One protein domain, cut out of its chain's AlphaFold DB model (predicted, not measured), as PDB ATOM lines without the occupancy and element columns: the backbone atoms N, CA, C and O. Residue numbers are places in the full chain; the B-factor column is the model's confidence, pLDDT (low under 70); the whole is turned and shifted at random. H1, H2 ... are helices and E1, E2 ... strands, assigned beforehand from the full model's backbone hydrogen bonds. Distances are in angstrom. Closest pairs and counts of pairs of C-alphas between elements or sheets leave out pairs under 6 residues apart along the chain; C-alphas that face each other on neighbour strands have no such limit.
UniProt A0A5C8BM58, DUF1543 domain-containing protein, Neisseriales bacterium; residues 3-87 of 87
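This is residues 3 to 87 of the 87 residues of the protein "DUF1543 domain-containing protein" of Neisseriales bacterium (UniProt A0A5C8BM58). A strongly twisted sheet of three strands curls round one helix, H1, with the short H2 near one end of it. Past the last strand, E3, a long tail leaves this body, and its residues 70 to 87, with H3 among them, stick out on their own. You will find 85 printed residues with three named helices and three named strands, in the chain order E1 E2 H1 H2 E3 H3; the sheet's order is E2 - E1 - E3, all antiparallel, and the class is mixed, helices and strands. The whole is loose, with a radius of gyration of the C-alphas of 15.8 A, and spans 38 by 36 by 28 A.

Begin with the inner strand E1: find C-alpha 3 at (142.192, 153.807, 149.725), and follow residues 3 to 10 over 22.6 A to C-alpha 10 at (126.713, 143.127, 137.231). The edge strands are E2, residues 20 to 28, 24.9 A long, and E3, residues 50 to 57, 20.4 A long. Between these two along the chain look for H1, residues 31 to 39, 12.3 A, and H2, residues 42 to 46, 6.1 A. H3, residues 81 to 85, 6.2 A, ends at C-alpha 85 at (154.438, 127.732, 143.053).

E1 and E2 form a hairpin, antiparallel at 153 degrees; look at N 4 and O 26, 2.8 A apart and within hydrogen-bond range. On the other side of E1, E3 is antiparallel to it at 162 degrees, with N 57 and O 3 within hydrogen-bond range at 2.8 A. H1 is on the sheet, which curls round it; the closest C-alphas are those of Ala 28 and Ala 34 for E2, 5.3 A, Phe 4 and Ala 34 for E1, 6.7 A, and Ala 31 and Ile 54 for E3, 7.1 A. E2, H1, H2 and E3 make a split strand-helix-strand unit, two strands running the same way with E1 between them in the sheet, and its crossover is right-handed. H2 only grazes the sheet, with Tyr 44, and is close to but not clearly touching H1: the C-alphas of Ala 38 and Tyr 44, their closest, are 7.0 A apart. H3 is not on the sheet and is apart from H1 and H2. In H1, H2 and H3 every O i to N i+4 pair is within hydrogen-bond range.

The C-alphas of Ala 32 and Asp 86 are the two farthest apart, 42.0 A. Without the free residues 70 to 87, the body of 67 residues spans 40 by 25 by 17 A. The long link is E3 to H3, with 23 residues; in it residues 59 to 60 pair antiparallel with residues 63 to 64. The printed part has no cut, and no printed residue is under 70 in pLDDT.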
ATOM      1  N   LEU A   3     142.516 154.943 150.585       98.06
ATOM      2  CA  LEU A   3     142.192 153.807 149.725       98.06
ATOM      3  C   LEU A   3     140.742 153.379 149.968       98.06
ATOM      4  O   LEU A   3     140.334 153.224 151.115       98.06
ATOM      5  N   PHE A   4     139.983 153.159 148.900       98.44
ATOM      6  CA  PHE A   4     138.629 152.617 148.960       98.44
ATOM      7  C   PHE A   4     138.513 151.361 148.097       98.44
ATOM      8  O   PHE A   4     138.971 151.366 146.952       98.44
ATOM      9  N   ILE A   5     137.851 150.328 148.621       98.38
ATOM     10  CA  ILE A   5     137.277 149.243 147.817       98.38
ATOM     11  C   ILE A   5     135.831 149.612 147.502       98.38
ATOM     12  O   ILE A   5     135.045 149.892 148.408       98.38
ATOM     13  N   ILE A   6     135.485 149.591 146.216       98.62
ATOM     14  CA  ILE A   6     134.111 149.709 145.727       98.62
ATOM     15  C   ILE A   6     133.687 148.340 145.216       98.62
ATOM     16  O   ILE A   6     134.180 147.895 144.177       98.62
ATOM     17  N   HIS A   7     132.802 147.677 145.951       98.62
ATOM     18  CA  HIS A   7     132.212 146.407 145.556       98.62
ATOM     19  C   HIS A   7     131.072 146.653 144.569       98.62
ATOM     20  O   HIS A   7     130.210 147.500 144.828       98.62
ATOM     21  N   VAL A   8     131.101 145.952 143.436       98.62
ATOM     22  CA  VAL A   8     130.125 146.121 142.356       98.62
ATOM     23  C   VAL A   8     129.589 144.791 141.846       98.62
ATOM     24  O   VAL A   8     130.375 143.870 141.609       98.62
ATOM     25  N   GLY A   9     128.281 144.744 141.608       98.44
ATOM     26  CA  GLY A   9     127.564 143.660 140.946       98.44
ATOM     27  C   GLY A   9     127.195 144.013 139.501       98.44
ATOM     28  O   GLY A   9     126.945 145.179 139.167       98.44
ATOM     29  N   TYR A  10     127.193 143.015 138.613       98.31
ATOM     30  CA  TYR A  10     126.713 143.127 137.231       98.31
ATOM     31  C   TYR A  10     126.447 141.761 136.596       98.31
ATOM     32  O   TYR A  10     126.982 140.738 137.017       98.31
ATOM     33  N   TYR A  11     125.669 141.751 135.516       97.38
ATOM     34  CA  TYR A  11     125.448 140.559 134.703       97.38
ATOM     35  C   TYR A  11     126.302 140.600 133.439       97.38
ATOM     36  O   TYR A  11     126.412 141.632 132.773       97.38
ATOM     37  N   ASP A  12     126.880 139.452 133.097       95.88
ATOM     38  CA  ASP A  12     127.618 139.246 131.859       95.88
ATOM     39  C   ASP A  12     127.241 137.894 131.251       95.88
ATOM     40  O   ASP A  12     127.842 136.866 131.562       95.88
ATOM     41  N   TYR A  13     126.218 137.896 130.397       93.44
ATOM     42  CA  TYR A  13     125.649 136.675 129.823       93.44
ATOM     43  C   TYR A  13     126.589 135.937 128.856       93.44
ATOM     44  O   TYR A  13     126.315 134.789 128.518       93.44
ATOM     45  N   GLU A  14     127.698 136.555 128.437       95.31
ATOM     46  CA  GLU A  14     128.767 135.854 127.710       95.31
ATOM     47  C   GLU A  14     129.623 134.987 128.647       95.31
ATOM     48  O   GLU A  14     130.192 133.984 128.220       95.31
ATOM     49  N   VAL A  15     129.699 135.357 129.929       93.00
ATOM     50  CA  VAL A  15     130.491 134.666 130.955       93.00
ATOM     51  C   VAL A  15     129.634 133.679 131.744       93.00
ATOM     52  O   VAL A  15     130.083 132.572 132.042       93.00
ATOM     53  N   GLY A  16     128.400 134.052 132.093       93.31
ATOM     54  CA  GLY A  16     127.516 133.194 132.875       93.31
ATOM     55  C   GLY A  16     126.124 133.771 133.120       93.31
ATOM     56  O   GLY A  16     125.830 134.926 132.832       93.31
ATOM     57  N   MET A  17     125.243 132.933 133.669       95.06
ATOM     58  CA  MET A  17     123.846 133.295 133.950       95.06
ATOM     59  C   MET A  17     123.664 134.039 135.284       95.06
ATOM     60  O   MET A  17     122.646 134.695 135.489       95.06
ATOM     61  N   TYR A  18     124.621 133.914 136.204       97.38
ATOM     62  CA  TYR A  18     124.533 134.491 137.543       97.38
ATOM     63  C   TYR A  18     125.224 135.849 137.626       97.38
ATOM     64  O   TYR A  18     126.141 136.144 136.859       97.38
ATOM     65  N   GLU A  19     124.790 136.649 138.595       97.31
ATOM     66  CA  GLU A  19     125.392 137.939 138.899       97.31
ATOM     67  C   GLU A  19     126.864 137.789 139.282       97.31
ATOM     68  O   GLU A  19     127.230 137.052 140.203       97.31
ATOM     69  N   LEU A  20     127.716 138.508 138.560       97.88
ATOM     70  CA  LEU A  20     129.135 138.593 138.835       97.88
ATOM     71  C   LEU A  20     129.390 139.753 139.781       97.88
ATOM     72  O   LEU A  20     128.800 140.824 139.655       97.88
ATOM     73  N   HIS A  21     130.337 139.543 140.685       97.94
ATOM     74  CA  HIS A  21     130.792 140.574 141.594       97.94
ATOM     75  C   HIS A  21     132.273 140.854 141.380       97.94
ATOM     76  O   HIS A  21     133.080 139.953 141.143       97.94
ATOM     77  N   SER A  22     132.638 142.126 141.471       97.25
ATOM     78  CA  SER A  22     134.013 142.581 141.308       97.25
ATOM     79  C   SER A  22     134.292 143.802 142.177       97.25
ATOM     80  O   SER A  22     133.466 144.205 143.003       97.25
ATOM     81  N   GLN A  23     135.505 144.344 142.072       97.88
ATOM     82  CA  GLN A  23     135.988 145.392 142.968       97.88
ATOM     83  C   GLN A  23     136.800 146.440 142.207       97.88
ATOM     84  O   GLN A  23     137.667 146.105 141.401       97.88
ATOM     85  N   PHE A  24     136.577 147.718 142.519       98.31
ATOM     86  CA  PHE A  24     137.514 148.787 142.174       98.31
ATOM     87  C   PHE A  24     138.307 149.212 143.401       98.31
ATOM     88  O   PHE A  24     137.726 149.530 144.436       98.31
ATOM     89  N   LEU A  25     139.625 149.307 143.248       97.38
ATOM     90  CA  LEU A  25     140.500 150.004 144.185       97.38
ATOM     91  C   LEU A  25     140.640 151.455 143.728       97.38
ATOM     92  O   LEU A  25     141.054 151.721 142.596       97.38
ATOM     93  N   ILE A  26     140.253 152.400 144.583       97.69
ATOM     94  CA  ILE A  26     140.237 153.827 144.249       97.69
ATOM     95  C   ILE A  26     140.907 154.631 145.354       97.69
ATOM     96  O   ILE A  26     140.506 154.574 146.514       97.69
ATOM     97  N   ALA A  27     141.896 155.438 144.975       96.94
ATOM     98  CA  ALA A  27     142.426 156.486 145.830       96.94
ATOM     99  C   ALA A  27     141.528 157.733 145.734       96.94
ATOM    100  O   ALA A  27     141.383 158.303 144.653       96.94
ATOM    101  N   ALA A  28     140.951 158.185 146.849       97.62
ATOM    102  CA  ALA A  28     140.138 159.409 146.908       97.62
ATOM    103  C   ALA A  28     140.304 160.139 148.252       97.62
ATOM    104  O   ALA A  28     140.936 159.613 149.173       97.62
ATOM    105  N   LYS A  29     139.755 161.354 148.399       97.31
ATOM    106  CA  LYS A  29     139.704 162.028 149.713       97.31
ATOM    107  C   LYS A  29     138.486 161.602 150.525       97.31
ATOM    108  O   LYS A  29     138.538 161.614 151.751       97.31
ATOM    109  N   THR A  30     137.397 161.230 149.855       98.31
ATOM    110  CA  THR A  30     136.132 160.837 150.489       98.31
ATOM    111  C   THR A  30     135.496 159.647 149.773       98.31
ATOM    112  O   THR A  30     135.758 159.405 148.594       98.31
ATOM    113  N   ALA A  31     134.600 158.935 150.463       98.31
ATOM    114  CA  ALA A  31     133.816 157.859 149.855       98.31
ATOM    115  C   ALA A  31     132.931 158.365 148.696       98.31
ATOM    116  O   ALA A  31     132.746 157.662 147.706       98.31
ATOM    117  N   ALA A  32     132.425 159.602 148.784       98.50
ATOM    118  CA  ALA A  32     131.645 160.231 147.718       98.50
ATOM    119  C   ALA A  32     132.485 160.475 146.453       98.50
ATOM    120  O   ALA A  32     132.038 160.175 145.346       98.50
ATOM    121  N   GLU A  33     133.720 160.960 146.607       98.56
ATOM    122  CA  GLU A  33     134.664 161.078 145.493       98.56
ATOM    123  C   GLU A  33     134.999 159.705 144.899       98.56
ATOM    124  O   GLU A  33     134.953 159.546 143.681       98.56
ATOM    125  N   ALA A  34     135.269 158.699 145.740       98.56
ATOM    126  CA  ALA A  34     135.568 157.343 145.279       98.56
ATOM    127  C   ALA A  34     134.408 156.745 144.464       98.56
ATOM    128  O   ALA A  34     134.621 156.230 143.364       98.56
ATOM    129  N   LYS A  35     133.170 156.898 144.955       98.56
ATOM    130  CA  LYS A  35     131.947 156.536 144.227       98.56
ATOM    131  C   LYS A  35     131.881 157.240 142.874       98.56
ATOM    132  O   LYS A  35     131.665 156.584 141.859       98.56
ATOM    133  N   ASN A  36     132.082 158.558 142.847       98.62
ATOM    134  CA  ASN A  36     132.011 159.341 141.614       98.62
ATOM    135  C   ASN A  36     133.059 158.902 140.585       98.62
ATOM    136  O   ASN A  36     132.759 158.863 139.391       98.62
ATOM    137  N   VAL A  37     134.264 158.530 141.027       98.38
ATOM    138  CA  VAL A  37     135.284 157.948 140.145       98.38
ATOM    139  C   VAL A  37     134.824 156.590 139.609       98.38
ATOM    140  O   VAL A  37     134.933 156.359 138.406       98.38
ATOM    141  N   ALA A  38     134.285 155.709 140.460       98.38
ATOM    142  CA  ALA A  38     133.828 154.374 140.063       98.38
ATOM    143  C   ALA A  38     132.731 154.422 138.989       98.38
ATOM    144  O   ALA A  38     132.911 153.852 137.913       98.38
ATOM    145  N   ILE A  39     131.643 155.164 139.237       98.31
ATOM    146  CA  ILE A  39     130.478 155.218 138.331       98.31
ATOM    147  C   ILE A  39     130.801 155.847 136.968       98.31
ATOM    148  O   ILE A  39     130.069 155.669 135.996       98.31
ATOM    149  N   ASN A  40     131.896 156.609 136.884       98.50
ATOM    150  CA  ASN A  40     132.334 157.249 135.649       98.50
ATOM    151  C   ASN A  40     133.311 156.408 134.823       98.50
ATOM    152  O   ASN A  40     133.604 156.795 133.690       98.50
ATOM    153  N   LYS A  41     133.775 155.256 135.328       98.31
ATOM    154  CA  LYS A  41     134.618 154.344 134.544       98.31
ATOM    155  C   LYS A  41     133.842 153.809 133.329       98.31
ATOM    156  O   LYS A  41     132.681 153.426 133.480       98.31
ATOM    157  N   PRO A  42     134.472 153.702 132.142       98.31
ATOM    158  CA  PRO A  42     133.812 153.155 130.955       98.31
ATOM    159  C   PRO A  42     133.216 151.763 131.183       98.31
ATOM    160  O   PRO A  42     132.075 151.523 130.806       98.31
ATOM    161  N   ILE A  43     133.945 150.877 131.871       97.50
ATOM    162  CA  ILE A  43     133.487 149.510 132.153       97.50
ATOM    163  C   ILE A  43     132.267 149.466 133.082       97.50
ATOM    164  O   ILE A  43     131.382 148.642 132.875       97.50
ATOM    165  N   TYR A  44     132.179 150.393 134.045       98.31
ATOM    166  CA  TYR A  44     131.029 150.505 134.944       98.31
ATOM    167  C   TYR A  44     129.750 150.745 134.142       98.31
ATOM    168  O   TYR A  44     128.750 150.055 134.320       98.31
ATOM    169  N   LYS A  45     129.816 151.698 133.205       98.12
ATOM    170  CA  LYS A  45     128.702 152.049 132.320       98.12
ATOM    171  C   LYS A  45     128.407 150.930 131.323       98.12
ATOM    172  O   LYS A  45     127.255 150.556 131.163       98.12
ATOM    173  N   ALA A  46     129.437 150.371 130.690       97.31
ATOM    174  CA  ALA A  46     129.283 149.344 129.659       97.31
ATOM    175  C   ALA A  46     128.635 148.052 130.181       97.31
ATOM    176  O   ALA A  46     127.866 147.424 129.462       97.31
ATOM    177  N   LYS A  47     128.931 147.662 131.427       97.00
ATOM    178  CA  LYS A  47     128.375 146.455 132.060       97.00
ATOM    179  C   LYS A  47     127.148 146.738 132.937       97.00
ATOM    180  O   LYS A  47     126.679 145.826 133.603       97.00
ATOM    181  N   ASN A  48     126.623 147.970 132.941       97.06
ATOM    182  CA  ASN A  48     125.506 148.391 133.800       97.06
ATOM    183  C   ASN A  48     125.707 147.990 135.275       97.06
ATOM    184  O   ASN A  48     124.808 147.440 135.912       97.06
ATOM    185  N   MET A  49     126.907 148.237 135.802       98.44
ATOM    186  CA  MET A  49     127.255 147.880 137.176       98.44
ATOM    187  C   MET A  49     126.419 148.669 138.195       98.44
ATOM    188  O   MET A  49     126.059 149.829 137.968       98.44
ATOM    189  N   HIS A  50     126.176 148.063 139.354       98.56
ATOM    190  CA  HIS A  50     125.692 148.746 140.557       98.56
ATOM    191  C   HIS A  50     126.708 148.600 141.692       98.56
ATOM    192  O   HIS A  50     127.602 147.766 141.627       98.56
ATOM    193  N   ILE A  51     126.619 149.473 142.697       98.56
ATOM    194  CA  ILE A  51     127.498 149.446 143.872       98.56
ATOM    195  C   ILE A  51     126.744 148.795 145.024       98.56
ATOM    196  O   ILE A  51     125.736 149.345 145.467       98.56
ATOM    197  N   ASP A  52     127.298 147.709 145.551       98.38
ATOM    198  CA  ASP A  52     126.768 146.995 146.720       98.38
ATOM    199  C   ASP A  52     127.394 147.485 148.024       98.38
ATOM    200  O   ASP A  52     126.773 147.461 149.086       98.38
ATOM    201  N   GLY A  53     128.638 147.967 147.956       98.25
ATOM    202  CA  GLY A  53     129.373 148.392 149.139       98.25
ATOM    203  C   GLY A  53     130.577 149.270 148.832       98.25
ATOM    204  O   GLY A  53     131.198 149.185 147.772       98.25
ATOM    205  N   ILE A  54     130.915 150.126 149.794       98.56
ATOM    206  CA  ILE A  54     132.117 150.961 149.776       98.56
ATOM    207  C   ILE A  54     132.802 150.824 151.130       98.56
ATOM    208  O   ILE A  54     132.184 151.094 152.159       98.56
ATOM    209  N   GLN A  55     134.081 150.459 151.125       98.25
ATOM    210  CA  GLN A  55     134.900 150.359 152.329       98.25
ATOM    211  C   GLN A  55     136.140 151.243 152.196       98.25
ATOM    212  O   GLN A  55     136.881 151.130 151.223       98.25
ATOM    213  N   GLU A  56     136.382 152.107 153.181       98.19
ATOM    214  CA  GLU A  56     137.675 152.778 153.357       98.19
ATOM    215  C   GLU A  56     138.666 151.800 153.996       98.19
ATOM    216  O   GLU A  56     138.359 151.199 155.026       98.19
ATOM    217  N   ILE A  57     139.856 151.663 153.414       97.62
ATOM    218  CA  ILE A  57     140.953 150.888 153.994       97.62
ATOM    219  C   ILE A  57     142.013 151.853 154.502       97.62
ATOM    220  O   ILE A  57     142.669 152.552 153.728       97.62
ATOM    221  N   ASN A  58     142.186 151.862 155.817       96.62
ATOM    222  CA  ASN A  58     143.214 152.643 156.496       96.62
ATOM    223  C   ASN A  58     144.334 151.761 157.078       96.62
ATOM    224  O   ASN A  58     145.459 152.244 157.225       96.62
ATOM    225  N   GLN A  59     144.052 150.486 157.373       96.75
ATOM    226  CA  GLN A  59     144.995 149.521 157.934       96.75
ATOM    227  C   GLN A  59     144.708 148.097 157.437       96.75
ATOM    228  O   GLN A  59     143.551 147.753 157.197       96.75
ATOM    229  N   ILE A  60     145.754 147.276 157.310       95.88
ATOM    230  CA  ILE A  60     145.679 145.834 157.003       95.88
ATOM    231  C   ILE A  60     146.725 145.121 157.862       95.88
ATOM    232  O   ILE A  60     147.876 145.547 157.884       95.88
ATOM    233  N   ASP A  61     146.331 144.071 158.586       96.88
ATOM    234  CA  ASP A  61     147.225 143.238 159.410       96.88
ATOM    235  C   ASP A  61     148.152 144.033 160.354       96.88
ATOM    236  O   ASP A  61     149.311 143.689 160.570       96.88
ATOM    237  N   GLY A  62     147.641 145.133 160.919       96.75
ATOM    238  CA  GLY A  62     148.393 146.024 161.813       96.75
ATOM    239  C   GLY A  62     149.276 147.066 161.113       96.75
ATOM    240  O   GLY A  62     149.891 147.888 161.790       96.75
ATOM    241  N   TYR A  63     149.314 147.089 159.779       97.88
ATOM    242  CA  TYR A  63     150.052 148.073 158.988       97.88
ATOM    243  C   TYR A  63     149.151 149.222 158.548       97.88
ATOM    244  O   TYR A  63     148.064 149.005 158.018       97.88
ATOM    245  N   SER A  64     149.626 150.456 158.713       97.31
ATOM    246  CA  SER A  64     148.967 151.647 158.173       97.31
ATOM    247  C   SER A  64     149.176 151.773 156.667       97.31
ATOM    248  O   SER A  64     150.295 151.599 156.183       97.31
ATOM    249  N   ILE A  65     148.132 152.180 155.947       96.62
ATOM    250  CA  ILE A  65     148.225 152.525 154.526       96.62
ATOM    251  C   ILE A  65     148.434 154.031 154.376       96.62
ATOM    252  O   ILE A  65     147.601 154.824 154.811       96.62
ATOM    253  N   ASP A  66     149.515 154.420 153.699       95.12
ATOM    254  CA  ASP A  66     149.772 155.803 153.293       95.12
ATOM    255  C   ASP A  66     149.872 155.898 151.766       95.12
ATOM    256  O   ASP A  66     150.734 155.284 151.138       95.12
ATOM    257  N   LEU A  67     148.964 156.664 151.158       94.50
ATOM    258  CA  LEU A  67     148.923 156.879 149.714       94.50
ATOM    259  C   LEU A  67     149.463 158.263 149.365       94.50
ATOM    260  O   LEU A  67     148.809 159.285 149.633       94.50
ATOM    261  N   LYS A  68     150.607 158.272 148.676       92.00
ATOM    262  CA  LYS A  68     151.271 159.470 148.152       92.00
ATOM    263  C   LYS A  68     151.029 159.593 146.643       92.00
ATOM    264  O   LYS A  68     151.159 158.596 145.938       92.00
ATOM    265  N   PRO A  69     150.669 160.783 146.134       89.12
ATOM    266  CA  PRO A  69     150.592 160.996 144.695       89.12
ATOM    267  C   PRO A  69     151.985 160.845 144.076       89.12
ATOM    268  O   PRO A  69     152.977 161.274 144.664       89.12
ATOM    269  N   THR A  70     152.044 160.268 142.882       91.75
ATOM    270  CA  THR A  70     153.266 160.179 142.081       91.75
ATOM    271  C   THR A  70     152.954 160.509 140.624       91.75
ATOM    272  O   THR A  70     151.814 160.355 140.180       91.75
ATOM    273  N   LEU A  71     153.958 161.012 139.906       89.75
ATOM    274  CA  LEU A  71     153.919 161.184 138.452       89.75
ATOM    275  C   LEU A  71     154.426 159.933 137.721       89.75
ATOM    276  O   LEU A  71     154.214 159.802 136.517       89.75
ATOM    277  N   ASP A  72     155.075 159.021 138.444       90.25
ATOM    278  CA  ASP A  72     155.597 157.788 137.883       90.25
ATOM    279  C   ASP A  72     154.446 156.820 137.618       90.25
ATOM    280  O   ASP A  72     153.664 156.495 138.513       90.25
ATOM    281  N   ASN A  73     154.354 156.321 136.389       80.94
ATOM    282  CA  ASN A  73     153.397 155.279 136.041       80.94
ATOM    283  C   ASN A  73     154.067 153.907 136.177       80.94
ATOM    284  O   ASN A  73     154.398 153.260 135.185       80.94
ATOM    285  N   LEU A  74     154.354 153.516 137.420       86.81
ATOM    286  CA  LEU A  74     154.915 152.203 137.725       86.81
ATOM    287  C   LEU A  74     153.793 151.168 137.766       86.81
ATOM    288  O   LEU A  74     152.823 151.315 138.509       86.81
ATOM    289  N   GLU A  75     153.939 150.103 136.986       87.44
ATOM    290  CA  GLU A  75     153.038 148.962 137.074       87.44
ATOM    291  C   GLU A  75     153.318 148.156 138.348       87.44
ATOM    292  O   GLU A  75     154.467 147.967 138.759       87.44
ATOM    293  N   ASN A  76     152.255 147.653 138.976       90.50
ATOM    294  CA  ASN A  76     152.398 146.723 140.088       90.50
ATOM    295  C   ASN A  76     153.009 145.412 139.583       90.50
ATOM    296  O   ASN A  76     152.583 144.881 138.556       90.50
ATOM    297  N   LYS A  77     153.956 144.840 140.336       94.12
ATOM    298  CA  LYS A  77     154.479 143.507 140.027       94.12
ATOM    299  C   LYS A  77     153.347 142.480 140.115       94.12
ATOM    300  O   LYS A  77     152.772 142.275 141.183       94.12
ATOM    301  N   VAL A  78     153.078 141.801 139.006       94.94
ATOM    302  CA  VAL A  78     152.194 140.634 138.960       94.94
ATOM    303  C   VAL A  78     153.063 139.386 139.040       94.94
ATOM    304  O   VAL A  78     153.909 139.166 138.177       94.94
ATOM    305  N   TYR A  79     152.876 138.583 140.085       95.88
ATOM    306  CA  TYR A  79     153.574 137.308 140.223       95.88
ATOM    307  C   TYR A  79     152.919 136.257 139.329       95.88
ATOM    308  O   TYR A  79     151.701 136.069 139.359       95.88
ATOM    309  N   SER A  80     153.729 135.567 138.529       96.31
ATOM    310  CA  SER A  80     153.260 134.464 137.694       96.31
ATOM    311  C   SER A  80     152.903 133.235 138.532       96.31
ATOM    312  O   SER A  80     153.407 133.034 139.637       96.31
ATOM    313  N   TYR A  81     152.084 132.348 137.963       96.50
ATOM    314  CA  TYR A  81     151.741 131.073 138.598       96.50
ATOM    315  C   TYR A  81     152.982 130.263 139.002       96.50
ATOM    316  O   TYR A  81     153.012 129.672 140.079       96.50
ATOM    317  N   LYS A  82     154.018 130.253 138.153       97.06
ATOM    318  CA  LYS A  82     155.264 129.542 138.442       97.06
ATOM    319  C   LYS A  82     156.011 130.168 139.621       97.06
ATOM    320  O   LYS A  82     156.394 129.436 140.519       97.06
ATOM    321  N   GLU A  83     156.172 131.494 139.638       97.56
ATOM    322  CA  GLU A  83     156.812 132.188 140.767       97.56
ATOM    323  C   GLU A  83     156.105 131.881 142.086       97.56
ATOM    324  O   GLU A  83     156.775 131.621 143.072       97.56
ATOM    325  N   ILE A  84     154.769 131.869 142.092       96.94
ATOM    326  CA  ILE A  84     153.981 131.549 143.292       96.94
ATOM    327  C   ILE A  84     154.190 130.093 143.718       96.94
ATOM    328  O   ILE A  84     154.279 129.812 144.907       96.94
ATOM    329  N   LYS A  85     154.251 129.159 142.764       96.38
ATOM    330  CA  LYS A  85     154.438 127.732 143.053       96.38
ATOM    331  C   LYS A  85     155.820 127.419 143.644       96.38
ATOM    332  O   LYS A  85     155.941 126.441 144.375       96.38
ATOM    333  N   ASP A  86     156.828 128.214 143.296       96.31
ATOM    334  CA  ASP A  86     158.226 127.996 143.678       96.31
ATOM    335  C   ASP A  86     158.643 128.778 144.962       96.31
ATOM    336  O   ASP A  86     159.815 128.709 145.338       96.31
ATOM    337  N   MET A  87     157.727 129.515 145.619       93.25
ATOM    338  CA  MET A  87     157.918 130.199 146.925       93.25
ATOM    339  C   MET A  87     157.698 129.264 148.117       93.25
ATOM    340  O   MET A  87     158.450 129.418 149.107       93.25
TER     341      MET A  87